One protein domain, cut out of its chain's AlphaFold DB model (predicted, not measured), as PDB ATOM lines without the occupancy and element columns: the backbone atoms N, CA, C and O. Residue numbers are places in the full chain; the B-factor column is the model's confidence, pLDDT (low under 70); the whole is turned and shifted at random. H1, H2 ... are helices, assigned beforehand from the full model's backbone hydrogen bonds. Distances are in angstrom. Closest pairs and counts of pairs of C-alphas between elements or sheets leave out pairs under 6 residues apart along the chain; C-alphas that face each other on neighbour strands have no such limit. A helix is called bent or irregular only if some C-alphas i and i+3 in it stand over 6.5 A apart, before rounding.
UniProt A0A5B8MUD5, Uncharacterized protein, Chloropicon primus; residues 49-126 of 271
ATOM      1  N   VAL A  49     187.271 137.914 201.024       85.75
ATOM      2  CA  VAL A  49     186.787 138.107 199.644       85.75
ATOM      3  C   VAL A  49     187.914 138.610 198.751       85.75
ATOM      4  O   VAL A  49     188.086 138.140 197.631       85.75
ATOM      5  N   ASN A  50     188.771 139.463 199.310       87.88
ATOM      6  CA  ASN A  50     189.950 139.989 198.643       87.88
ATOM      7  C   ASN A  50     190.979 138.913 198.293       87.88
ATOM      8  O   ASN A  50     191.510 138.936 197.191       87.88
ATOM      9  N   ALA A  51     191.232 137.952 199.182       87.88
ATOM     10  CA  ALA A  51     192.151 136.848 198.901       87.88
ATOM     11  C   ALA A  51     191.590 135.898 197.831       87.88
ATOM     12  O   ALA A  51     192.342 135.381 197.007       87.88
ATOM     13  N   LEU A  52     190.269 135.690 197.821       91.69
ATOM     14  CA  LEU A  52     189.599 134.895 196.791       91.69
ATOM     15  C   LEU A  52     189.618 135.606 195.428       91.69
ATOM     16  O   LEU A  52     189.909 134.980 194.410       91.69
ATOM     17  N   ALA A  53     189.358 136.916 195.411       90.75
ATOM     18  CA  ALA A  53     189.453 137.746 194.215       90.75
ATOM     19  C   ALA A  53     190.886 137.766 193.659       90.75
ATOM     20  O   ALA A  53     191.072 137.548 192.463       90.75
ATOM     21  N   ASP A  54     191.894 137.941 194.519       92.50
ATOM     22  CA  ASP A  54     193.309 137.930 194.131       92.50
ATOM     23  C   ASP A  54     193.705 136.581 193.519       92.50
ATOM     24  O   ASP A  54     194.343 136.544 192.468       92.50
ATOM     25  N   GLN A  55     193.240 135.470 194.100       92.31
ATOM     26  CA  GLN A  55     193.445 134.143 193.520       92.31
ATOM     27  C   GLN A  55     192.870 134.054 192.097       92.31
ATOM     28  O   GLN A  55     193.541 133.564 191.188       92.31
ATOM     29  N   TYR A  56     191.642 134.532 191.877       92.81
ATOM     30  CA  TYR A  56     191.031 134.521 190.546       92.81
ATOM     31  C   TYR A  56     191.769 135.429 189.558       92.81
ATOM     32  O   TYR A  56     191.944 135.055 188.396       92.81
ATOM     33  N   LEU A  57     192.222 136.606 189.998       91.94
ATOM     34  CA  LEU A  57     193.030 137.514 189.183       91.94
ATOM     35  C   LEU A  57     194.355 136.868 188.775       91.94
ATOM     36  O   LEU A  57     194.728 136.944 187.603       91.94
ATOM     37  N   ASP A  58     195.035 136.193 189.696       92.44
ATOM     38  CA  ASP A  58     196.302 135.516 189.424       92.44
ATOM     39  C   ASP A  58     196.128 134.318 188.483       92.44
ATOM     40  O   ASP A  58     196.910 134.163 187.539       92.44
ATOM     41  N   GLU A  59     195.079 133.510 188.666       90.25
ATOM     42  CA  GLU A  59     194.718 132.415 187.752       90.25
ATOM     43  C   GLU A  59     194.426 132.953 186.337       90.25
ATOM     44  O   GLU A  59     194.958 132.446 185.347       90.25
ATOM     45  N   MET A  60     193.663 134.044 186.221       90.69
ATOM     46  CA  MET A  60     193.381 134.695 184.937       90.69
ATOM     47  C   MET A  60     194.631 135.300 184.290       90.69
ATOM     48  O   MET A  60     194.808 135.218 183.072       90.69
ATOM     49  N   ARG A  61     195.520 135.920 185.072       91.06
ATOM     50  CA  ARG A  61     196.732 136.567 184.548       91.06
ATOM     51  C   ARG A  61     197.745 135.540 184.059       91.06
ATOM     52  O   ARG A  61     198.291 135.736 182.967       91.06
ATOM     53  N   SER A  62     197.948 134.471 184.830       91.31
ATOM     54  CA  SER A  62     198.971 133.450 184.590       91.31
ATOM     55  C   SER A  62     198.513 132.335 183.646       91.31
ATOM     56  O   SER A  62     199.243 131.997 182.717       91.31
ATOM     57  N   LEU A  63     197.296 131.813 183.818       89.12
ATOM     58  CA  LEU A  63     196.771 130.683 183.039       89.12
ATOM     59  C   LEU A  63     195.840 131.106 181.897       89.12
ATOM     60  O   LEU A  63     195.424 130.259 181.110       89.12
ATOM     61  N   LYS A  64     195.476 132.396 181.809       86.19
ATOM     62  CA  LYS A  64     194.437 132.903 180.884       86.19
ATOM     63  C   LYS A  64     193.100 132.167 181.029       86.19
ATOM     64  O   LYS A  64     192.298 132.129 180.097       86.19
ATOM     65  N   GLN A  65     192.850 131.591 182.204       84.50
ATOM     66  CA  GLN A  65     191.637 130.843 182.491       84.50
ATOM     67  C   GLN A  65     190.541 131.792 182.964       84.50
ATOM     68  O   GLN A  65     190.691 132.450 183.984       84.50
ATOM     69  N   ILE A  66     189.425 131.838 182.240       85.12
ATOM     70  CA  ILE A  66     188.280 132.694 182.570       85.12
ATOM     71  C   ILE A  66     187.590 132.187 183.844       85.12
ATOM     72  O   ILE A  66     187.240 131.006 183.946       85.12
ATOM     73  N   THR A  67     187.320 133.093 184.785       84.56
ATOM     74  CA  THR A  67     186.521 132.791 185.975       84.56
ATOM     75  C   THR A  67     185.059 132.589 185.596       84.56
ATOM     76  O   THR A  67     184.404 133.505 185.113       84.56
ATOM     77  N   GLY A  68     184.541 131.378 185.826       84.12
ATOM     78  CA  GLY A  68     183.173 130.997 185.469       84.12
ATOM     79  C   GLY A  68     182.083 131.841 186.153       84.12
ATOM     80  O   GLY A  68     182.294 132.331 187.264       84.12
ATOM     81  N   PRO A  69     180.870 131.923 185.569       84.00
ATOM     82  CA  PRO A  69     179.794 132.799 186.050       84.00
ATOM     83  C   PRO A  69     179.376 132.478 187.484       84.00
ATOM     84  O   PRO A  69     179.149 133.382 188.276       84.00
ATOM     85  N   ARG A  70     179.350 131.190 187.844       87.62
ATOM     86  CA  ARG A  70     179.023 130.735 189.198       87.62
ATOM     87  C   ARG A  70     180.019 131.253 190.239       87.62
ATOM     88  O   ARG A  70     179.592 131.748 191.270       87.62
ATOM     89  N   LYS A  71     181.323 131.183 189.947       89.31
ATOM     90  CA  LYS A  71     182.375 131.683 190.847       89.31
ATOM     91  C   LYS A  71     182.297 133.203 191.011       89.31
ATOM     92  O   LYS A  71     182.509 133.703 192.105       89.31
ATOM     93  N   ILE A  72     181.972 133.930 189.936       88.38
ATOM     94  CA  ILE A  72     181.768 135.386 190.005       88.38
ATOM     95  C   ILE A  72     180.531 135.723 190.845       88.38
ATOM     96  O   ILE A  72     180.602 136.609 191.686       88.38
ATOM     97  N   THR A  73     179.412 135.016 190.654       88.50
ATOM     98  CA  THR A  73     178.211 135.197 191.483       88.50
ATOM     99  C   THR A  73     178.506 134.938 192.960       88.50
ATOM    100  O   THR A  73     178.202 135.796 193.780       88.50
ATOM    101  N   GLU A  74     179.163 133.822 193.285       90.25
ATOM    102  CA  GLU A  74     179.561 133.494 194.662       90.25
ATOM    103  C   GLU A  74     180.489 134.575 195.256       90.25
ATOM    104  O   GLU A  74     180.313 134.972 196.402       90.25
ATOM    105  N   LEU A  75     181.436 135.115 194.476       91.62
ATOM    106  CA  LEU A  75     182.308 136.211 194.917       91.62
ATOM    107  C   LEU A  75     181.523 137.496 195.229       91.62
ATOM    108  O   LEU A  75     181.766 138.133 196.251       91.62
ATOM    109  N   LEU A  76     180.575 137.869 194.365       90.00
ATOM    110  CA  LEU A  76     179.744 139.065 194.536       90.00
ATOM    111  C   LEU A  76     178.816 138.954 195.750       90.00
ATOM    112  O   LEU A  76     178.660 139.922 196.489       90.00
ATOM    113  N   GLU A  77     178.229 137.781 195.984       90.19
ATOM    114  CA  GLU A  77     177.356 137.523 197.138       90.19
ATOM    115  C   GLU A  77     178.091 137.659 198.482       90.19
ATOM    116  O   GLU A  77     177.477 137.998 199.495       90.19
ATOM    117  N   LEU A  78     179.408 137.429 198.491       90.69
ATOM    118  CA  LEU A  78     180.246 137.558 199.683       90.69
ATOM    119  C   LEU A  78     180.712 138.992 199.963       90.69
ATOM    120  O   LEU A  78     181.212 139.242 201.056       90.69
ATOM    121  N   CYS A  79     180.573 139.929 199.020       90.12
ATOM    122  CA  CYS A  79     181.022 141.304 199.235       90.12
ATOM    123  C   CYS A  79     180.168 141.982 200.317       90.12
ATOM    124  O   CYS A  79     178.937 141.912 200.295       90.12
ATOM    125  N   GLU A  80     180.827 142.634 201.275       87.50
ATOM    126  CA  GLU A  80     180.156 143.399 202.341       87.50
ATOM    127  C   GLU A  80     180.661 144.836 202.427       87.50
ATOM    128  O   GLU A  80     179.983 145.692 202.983       87.50
ATOM    129  N   SER A  81     181.844 145.106 201.874       88.38
ATOM    130  CA  SER A  81     182.423 146.440 201.809       88.38
ATOM    131  C   SER A  81     182.602 146.897 200.367       88.38
ATOM    132  O   SER A  81     182.747 146.089 199.443       88.38
ATOM    133  N   ARG A  82     182.685 148.217 200.186       88.12
ATOM    134  CA  ARG A  82     183.041 148.838 198.908       88.12
ATOM    135  C   ARG A  82     184.325 148.254 198.307       88.12
ATOM    136  O   ARG A  82     184.376 147.997 197.109       88.12
ATOM    137  N   GLN A  83     185.348 148.023 199.130       89.19
ATOM    138  CA  GLN A  83     186.636 147.505 198.668       89.19
ATOM    139  C   GLN A  83     186.513 146.080 198.107       89.19
ATOM    140  O   GLN A  83     187.112 145.770 197.076       89.19
ATOM    141  N   ASP A  84     185.710 145.233 198.757       89.94
ATOM    142  CA  ASP A  84     185.444 143.875 198.279       89.94
ATOM    143  C   ASP A  84     184.704 143.912 196.936       89.94
ATOM    144  O   ASP A  84     185.059 143.184 196.005       89.94
ATOM    145  N   PHE A  85     183.721 144.812 196.817       89.62
ATOM    146  CA  PHE A  85     182.966 145.011 195.585       89.62
ATOM    147  C   PHE A  85     183.866 145.481 194.435       89.62
ATOM    148  O   PHE A  85     183.841 144.889 193.358       89.62
ATOM    149  N   GLU A  86     184.720 146.484 194.657       90.31
ATOM    150  CA  GLU A  86     185.667 146.983 193.649       90.31
ATOM    151  C   GLU A  86     186.612 145.879 193.147       90.31
ATOM    152  O   GLU A  86     186.844 145.753 191.939       90.31
ATOM    153  N   LYS A  87     187.100 145.015 194.044       90.25
ATOM    154  CA  LYS A  87     187.927 143.859 193.668       90.25
ATOM    155  C   LYS A  87     187.148 142.787 192.908       90.25
ATOM    156  O   LYS A  87     187.652 142.251 191.917       90.25
ATOM    157  N   ALA A  88     185.913 142.489 193.306       89.62
ATOM    158  CA  ALA A  88     185.047 141.582 192.552       89.62
ATOM    159  C   ALA A  88     184.748 142.124 191.142       89.62
ATOM    160  O   ALA A  88     184.714 141.372 190.162       89.62
ATOM    161  N   VAL A  89     184.616 143.445 191.017       88.69
ATOM    162  CA  VAL A  89     184.488 144.136 189.735       88.69
ATOM    163  C   VAL A  89     185.772 144.031 188.901       88.69
ATOM    164  O   VAL A  89     185.688 143.817 187.692       88.69
ATOM    165  N   GLU A  90     186.966 144.091 189.494       89.00
ATOM    166  CA  GLU A  90     188.225 143.863 188.765       89.00
ATOM    167  C   GLU A  90     188.290 142.452 188.154       89.00
ATOM    168  O   GLU A  90     188.613 142.293 186.970       89.00
ATOM    169  N   VAL A  91     187.907 141.428 188.928       89.38
ATOM    170  CA  VAL A  91     187.799 140.035 188.452       89.38
ATOM    171  C   VAL A  91     186.866 139.952 187.244       89.38
ATOM    172  O   VAL A  91     187.164 139.284 186.248       89.38
ATOM    173  N   LEU A  92     185.741 140.656 187.317       86.25
ATOM    174  CA  LEU A  92     184.727 140.714 186.277       86.25
ATOM    175  C   LEU A  92     185.233 141.406 185.000       86.25
ATOM    176  O   LEU A  92     185.054 140.867 183.902       86.25
ATOM    177  N   ARG A  93     185.933 142.540 185.133       84.38
ATOM    178  CA  ARG A  93     186.561 143.261 184.011       84.38
ATOM    179  C   ARG A  93     187.598 142.392 183.296       84.38
ATOM    180  O   ARG A  93     187.591 142.306 182.067       84.38
ATOM    181  N   LEU A  94     188.466 141.713 184.046       86.12
ATOM    182  CA  LEU A  94     189.488 140.847 183.457       86.12
ATOM    183  C   LEU A  94     188.871 139.607 182.797       86.12
ATOM    184  O   LEU A  94     189.256 139.257 181.681       86.12
ATOM    185  N   SER A  95     187.868 138.995 183.435       84.88
ATOM    186  CA  SER A  95     187.123 137.864 182.862       84.88
ATOM    187  C   SER A  95     186.526 138.233 181.509       84.88
ATOM    188  O   SER A  95     186.642 137.463 180.558       84.88
ATOM    189  N   ARG A  96     185.946 139.436 181.389       78.81
ATOM    190  CA  ARG A  96     185.442 139.957 180.116       78.81
ATOM    191  C   ARG A  96     186.550 140.109 179.078       78.81
ATOM    192  O   ARG A  96     186.363 139.671 177.949       78.81
ATOM    193  N   GLY A  97     187.677 140.725 179.440       79.62
ATOM    194  CA  GLY A  97     188.794 140.957 178.517       79.62
ATOM    195  C   GLY A  97     189.406 139.673 177.945       79.62
ATOM    196  O   GLY A  97     190.010 139.708 176.878       79.62
ATOM    197  N   LEU A  98     189.231 138.543 178.633       82.06
ATOM    198  CA  LEU A  98     189.685 137.223 178.190       82.06
ATOM    199  C   LEU A  98     188.645 136.453 177.353       82.06
ATOM    200  O   LEU A  98     188.981 135.423 176.766       82.06
ATOM    201  N   MET A  99     187.389 136.907 177.299       81.12
ATOM    202  CA  MET A  99     186.339 136.279 176.493       81.12
ATOM    203  C   MET A  99     186.401 136.764 175.043       81.12
ATOM    204  O   MET A  99     186.339 137.959 174.765       81.12
ATOM    205  N   ASN A 100     186.429 135.818 174.104       75.25
ATOM    206  CA  ASN A 100     186.651 136.105 172.683       75.25
ATOM    207  C   ASN A 100     185.403 135.884 171.810       75.25
ATOM    208  O   ASN A 100     185.418 136.209 170.625       75.25
ATOM    209  N   ASN A 101     184.319 135.313 172.349       71.88
ATOM    210  CA  ASN A 101     183.112 135.010 171.573       71.88
ATOM    211  C   ASN A 101     181.828 135.319 172.352       71.88
ATOM    212  O   ASN A 101     181.691 134.908 173.501       71.88
ATOM    213  N   ARG A 102     180.846 135.938 171.675       68.06
ATOM    214  CA  ARG A 102     179.486 136.237 172.168       68.06
ATOM    215  C   ARG A 102     178.830 135.076 172.936       68.06
ATOM    216  O   ARG A 102     178.193 135.318 173.955       68.06
ATOM    217  N   LYS A 103     179.039 133.821 172.515       71.00
ATOM    218  CA  LYS A 103     178.476 132.627 173.188       71.00
ATOM    219  C   LYS A 103     179.031 132.374 174.596       71.00
ATOM    220  O   LYS A 103     178.334 131.799 175.425       71.00
ATOM    221  N   GLN A 104     180.269 132.788 174.877       72.81
ATOM    222  CA  GLN A 104     180.890 132.612 176.199       72.81
ATOM    223  C   GLN A 104     180.259 133.515 177.252       72.81
ATOM    224  O   GLN A 104     180.371 133.238 178.443       72.81
ATOM    225  N   PHE A 105     179.579 134.572 176.815       70.38
ATOM    226  CA  PHE A 105     179.052 135.563 177.720       70.38
ATOM    227  C   PHE A 105     177.587 135.329 178.133       70.38
ATOM    228  O   PHE A 105     177.182 135.750 179.214       70.38
ATOM    229  N   THR A 106     176.799 134.596 177.337       70.88
ATOM    230  CA  THR A 106     175.393 134.262 177.646       70.88
ATOM    231  C   THR A 106     175.179 133.720 179.071       70.88
ATOM    232  O   THR A 106     174.254 134.194 179.740       70.88
ATOM    233  N   PRO A 107     176.033 132.817 179.604       70.75
ATOM    234  CA  PRO A 107     175.888 132.286 180.963       70.75
ATOM    235  C   PRO A 107     176.057 133.319 182.089       70.75
ATOM    236  O   PRO A 107     175.654 133.056 183.220       70.75
ATOM    237  N   TYR A 108     176.644 134.485 181.804       70.75
ATOM    238  CA  TYR A 108     176.880 135.555 182.780       70.75
ATOM    239  C   TYR A 108     175.704 136.543 182.867       70.75
ATOM    240  O   TYR A 108     175.641 137.359 183.780       70.75
ATOM    241  N   SER A 109     174.750 136.475 181.937       68.88
ATOM    242  CA  SER A 109     173.819 137.577 181.661       68.88
ATOM    243  C   SER A 109     172.851 137.920 182.798       68.88
ATOM    244  O   SER A 109     172.747 139.088 183.171       68.88
ATOM    245  N   THR A 110     172.135 136.947 183.366       70.75
ATOM    246  CA  THR A 110     171.057 137.247 184.328       70.75
ATOM    247  C   THR A 110     171.514 137.123 185.776       70.75
ATOM    248  O   THR A 110     171.259 138.023 186.574       70.75
ATOM    249  N   ASN A 111     172.213 136.043 186.122       76.69
ATOM    250  CA  ASN A 111     172.561 135.759 187.516       76.69
ATOM    251  C   ASN A 111     173.684 136.663 188.027       76.69
ATOM    252  O   ASN A 111     173.589 137.173 189.138       76.69
ATOM    253  N   VAL A 112     174.700 136.937 187.202       80.31
ATOM    254  CA  VAL A 112     175.783 137.845 187.602       80.31
ATOM    255  C   VAL A 112     175.285 139.285 187.670       80.31
ATOM    256  O   VAL A 112     175.626 139.986 188.610       80.31
ATOM    257  N   THR A 113     174.404 139.714 186.757       77.44
ATOM    258  CA  THR A 113     173.775 141.048 186.837       77.44
ATOM    259  C   THR A 113     172.934 141.207 188.106       77.44
ATOM    260  O   THR A 113     173.015 142.237 188.761       77.44
ATOM    261  N   LYS A 114     172.141 140.194 188.488       79.00
ATOM    262  CA  LYS A 114     171.374 140.227 189.746       79.00
ATOM    263  C   LYS A 114     172.289 140.304 190.971       79.00
ATOM    264  O   LYS A 114     172.044 141.124 191.847       79.00
ATOM    265  N   ALA A 115     173.346 139.492 191.001       84.19
ATOM    266  CA  ALA A 115     174.321 139.506 192.087       84.19
ATOM    267  C   ALA A 115     175.086 140.835 192.158       84.19
ATOM    268  O   ALA A 115     175.272 141.360 193.244       84.19
ATOM    269  N   LEU A 116     175.458 141.419 191.013       84.00
ATOM    270  CA  LEU A 116     176.078 142.744 190.929       84.00
ATOM    271  C   LEU A 116     175.192 143.825 191.546       84.00
ATOM    272  O   LEU A 116     175.688 144.638 192.314       84.00
ATOM    273  N   LEU A 117     173.897 143.824 191.221       80.31
ATOM    274  CA  LEU A 117     172.945 144.802 191.748       80.31
ATOM    275  C   LEU A 117     172.789 144.666 193.265       80.31
ATOM    276  O   LEU A 117     172.955 145.645 193.982       80.31
ATOM    277  N   ALA A 118     172.541 143.449 193.753       82.94
ATOM    278  CA  ALA A 118     172.371 143.193 195.184       82.94
ATOM    279  C   ALA A 118     173.650 143.483 195.991       82.94
ATOM    280  O   ALA A 118     173.594 144.025 197.089       82.94
ATOM    281  N   SER A 119     174.809 143.131 195.434       85.44
ATOM    282  CA  SER A 119     176.115 143.345 196.058       85.44
ATOM    283  C   SER A 119     176.505 144.825 196.078       85.44
ATOM    284  O   SER A 119     176.998 145.314 197.087       85.44
ATOM    285  N   SER A 120     176.211 145.558 194.999       83.62
ATOM    286  CA  SER A 120     176.425 147.005 194.917       83.62
ATOM    287  C   SER A 120     175.610 147.771 195.951       83.62
ATOM    288  O   SER A 120     176.096 148.773 196.465       83.62
ATOM    289  N   ASP A 121     174.378 147.328 196.204       80.50
ATOM    290  CA  ASP A 121     173.501 147.925 197.206       80.50
ATOM    291  C   ASP A 121     174.030 147.650 198.618       80.50
ATOM    292  O   ASP A 121     174.295 148.571 199.383       80.50
ATOM    293  N   LYS A 122     174.342 146.378 198.908       83.62
ATOM    294  CA  LYS A 122     174.936 145.951 200.183       83.62
ATOM    295  C   LYS A 122     176.265 146.656 200.497       83.62
ATOM    296  O   LYS A 122     176.554 146.899 201.663       83.62
ATOM    297  N   ALA A 123     177.078 146.935 199.480       82.38
ATOM    298  CA  ALA A 123     178.402 147.540 199.616       82.38
ATOM    299  C   ALA A 123     178.409 149.078 199.501       82.38
ATOM    300  O   ALA A 123     179.496 149.659 199.529       82.38
ATOM    301  N   GLU A 124     177.245 149.718 199.323       80.88
ATOM    302  CA  GLU A 124     177.113 151.167 199.078       80.88
ATOM    303  C   GLU A 124     178.038 151.663 197.939       80.88
ATOM    304  O   GLU A 124     178.722 152.687 198.031       80.88
ATOM    305  N   ALA A 125     178.118 150.881 196.855       80.94
ATOM    306  CA  ALA A 125     179.059 151.066 195.745       80.94
ATOM    307  C   ALA A 125     178.357 151.277 194.390       80.94
ATOM    308  O   ALA A 125     178.840 150.844 193.337       80.94
ATOM    309  N   GLN A 126     177.192 151.927 194.398       74.75
ATOM    310  CA  GLN A 126     176.365 152.141 193.204       74.75
ATOM    311  C   GLN A 126     177.055 153.026 192.141       74.75
ATOM    312  O   GLN A 126     176.753 152.910 190.953       74.75
TER     313      GLN A 126
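Overview. This is residues 49 to 126 of the 271 residues of an uncharacterized protein of Chloropicon primus (UniProt A0A5B8MUD5). Four helices run roughly side by side as a small bundle, with H2 and H3 in the middle, H1 packing on H3 at one side and H5 packing on H2 at the other. The short, loosely wound H4 comes just before H5, near the first residue of H2. The printed part has 78 residues with five named helices, H1 to H5, and no named strand; the class is all helix. The whole is compact, with a radius of gyration of the C-alphas of 11.8 A and spans of 32 by 25 by 17 A.

Arrangement. H1, residues 49 to 63, and H2, residues 69 to 77, form a helical hairpin and only just touch, with 3 pairs of C-alphas within 8 A; the closest are those of Val 49 and Leu 75, 6.8 A apart. H3, residues 82 to 97, touches H1 at a shallow tilt of 18 degrees, the same way; the closest C-alphas are those of Leu 57 and Val 91, 5.9 A apart. H2 and H3 form a helical hairpin at a shallow tilt of 14 degrees, with Leu 76 and Ala 88 closest at 6.2 A between C-alphas. H4, residues 102 to 108, is close to H2 but not clearly touching. H5, residues 111 to 122, touches H2 at 13 degrees, a shallow tilt, the same way; the closest C-alphas, of Thr 73 and Val 112, are 5.3 A apart. H1 and H5 are apart. Every O i to N i+4 pair is within hydrogen-bond range in H1, H2, H3 and H5; H4 has 0 of 3, and 2 of 4 O i to N i+3 pairs.

Along the chain. H1 begins at C-alpha 49 (186.787, 138.107, 199.644) and is 20.7 A long, H3 22.6 A and H5 16.4 A. H5 ends at C-alpha 122 (174.936, 145.951, 200.183). H4 is only just irregular: C-alphas 104 and 107 are 6.9 A apart.

Size, cuts and confidence. The C-alphas of Leu 63 and Glu 124 are the two farthest apart, 32.6 A. The printed part has no cut, and the four links are tight. Residues 102 and 109 have pLDDT under 70.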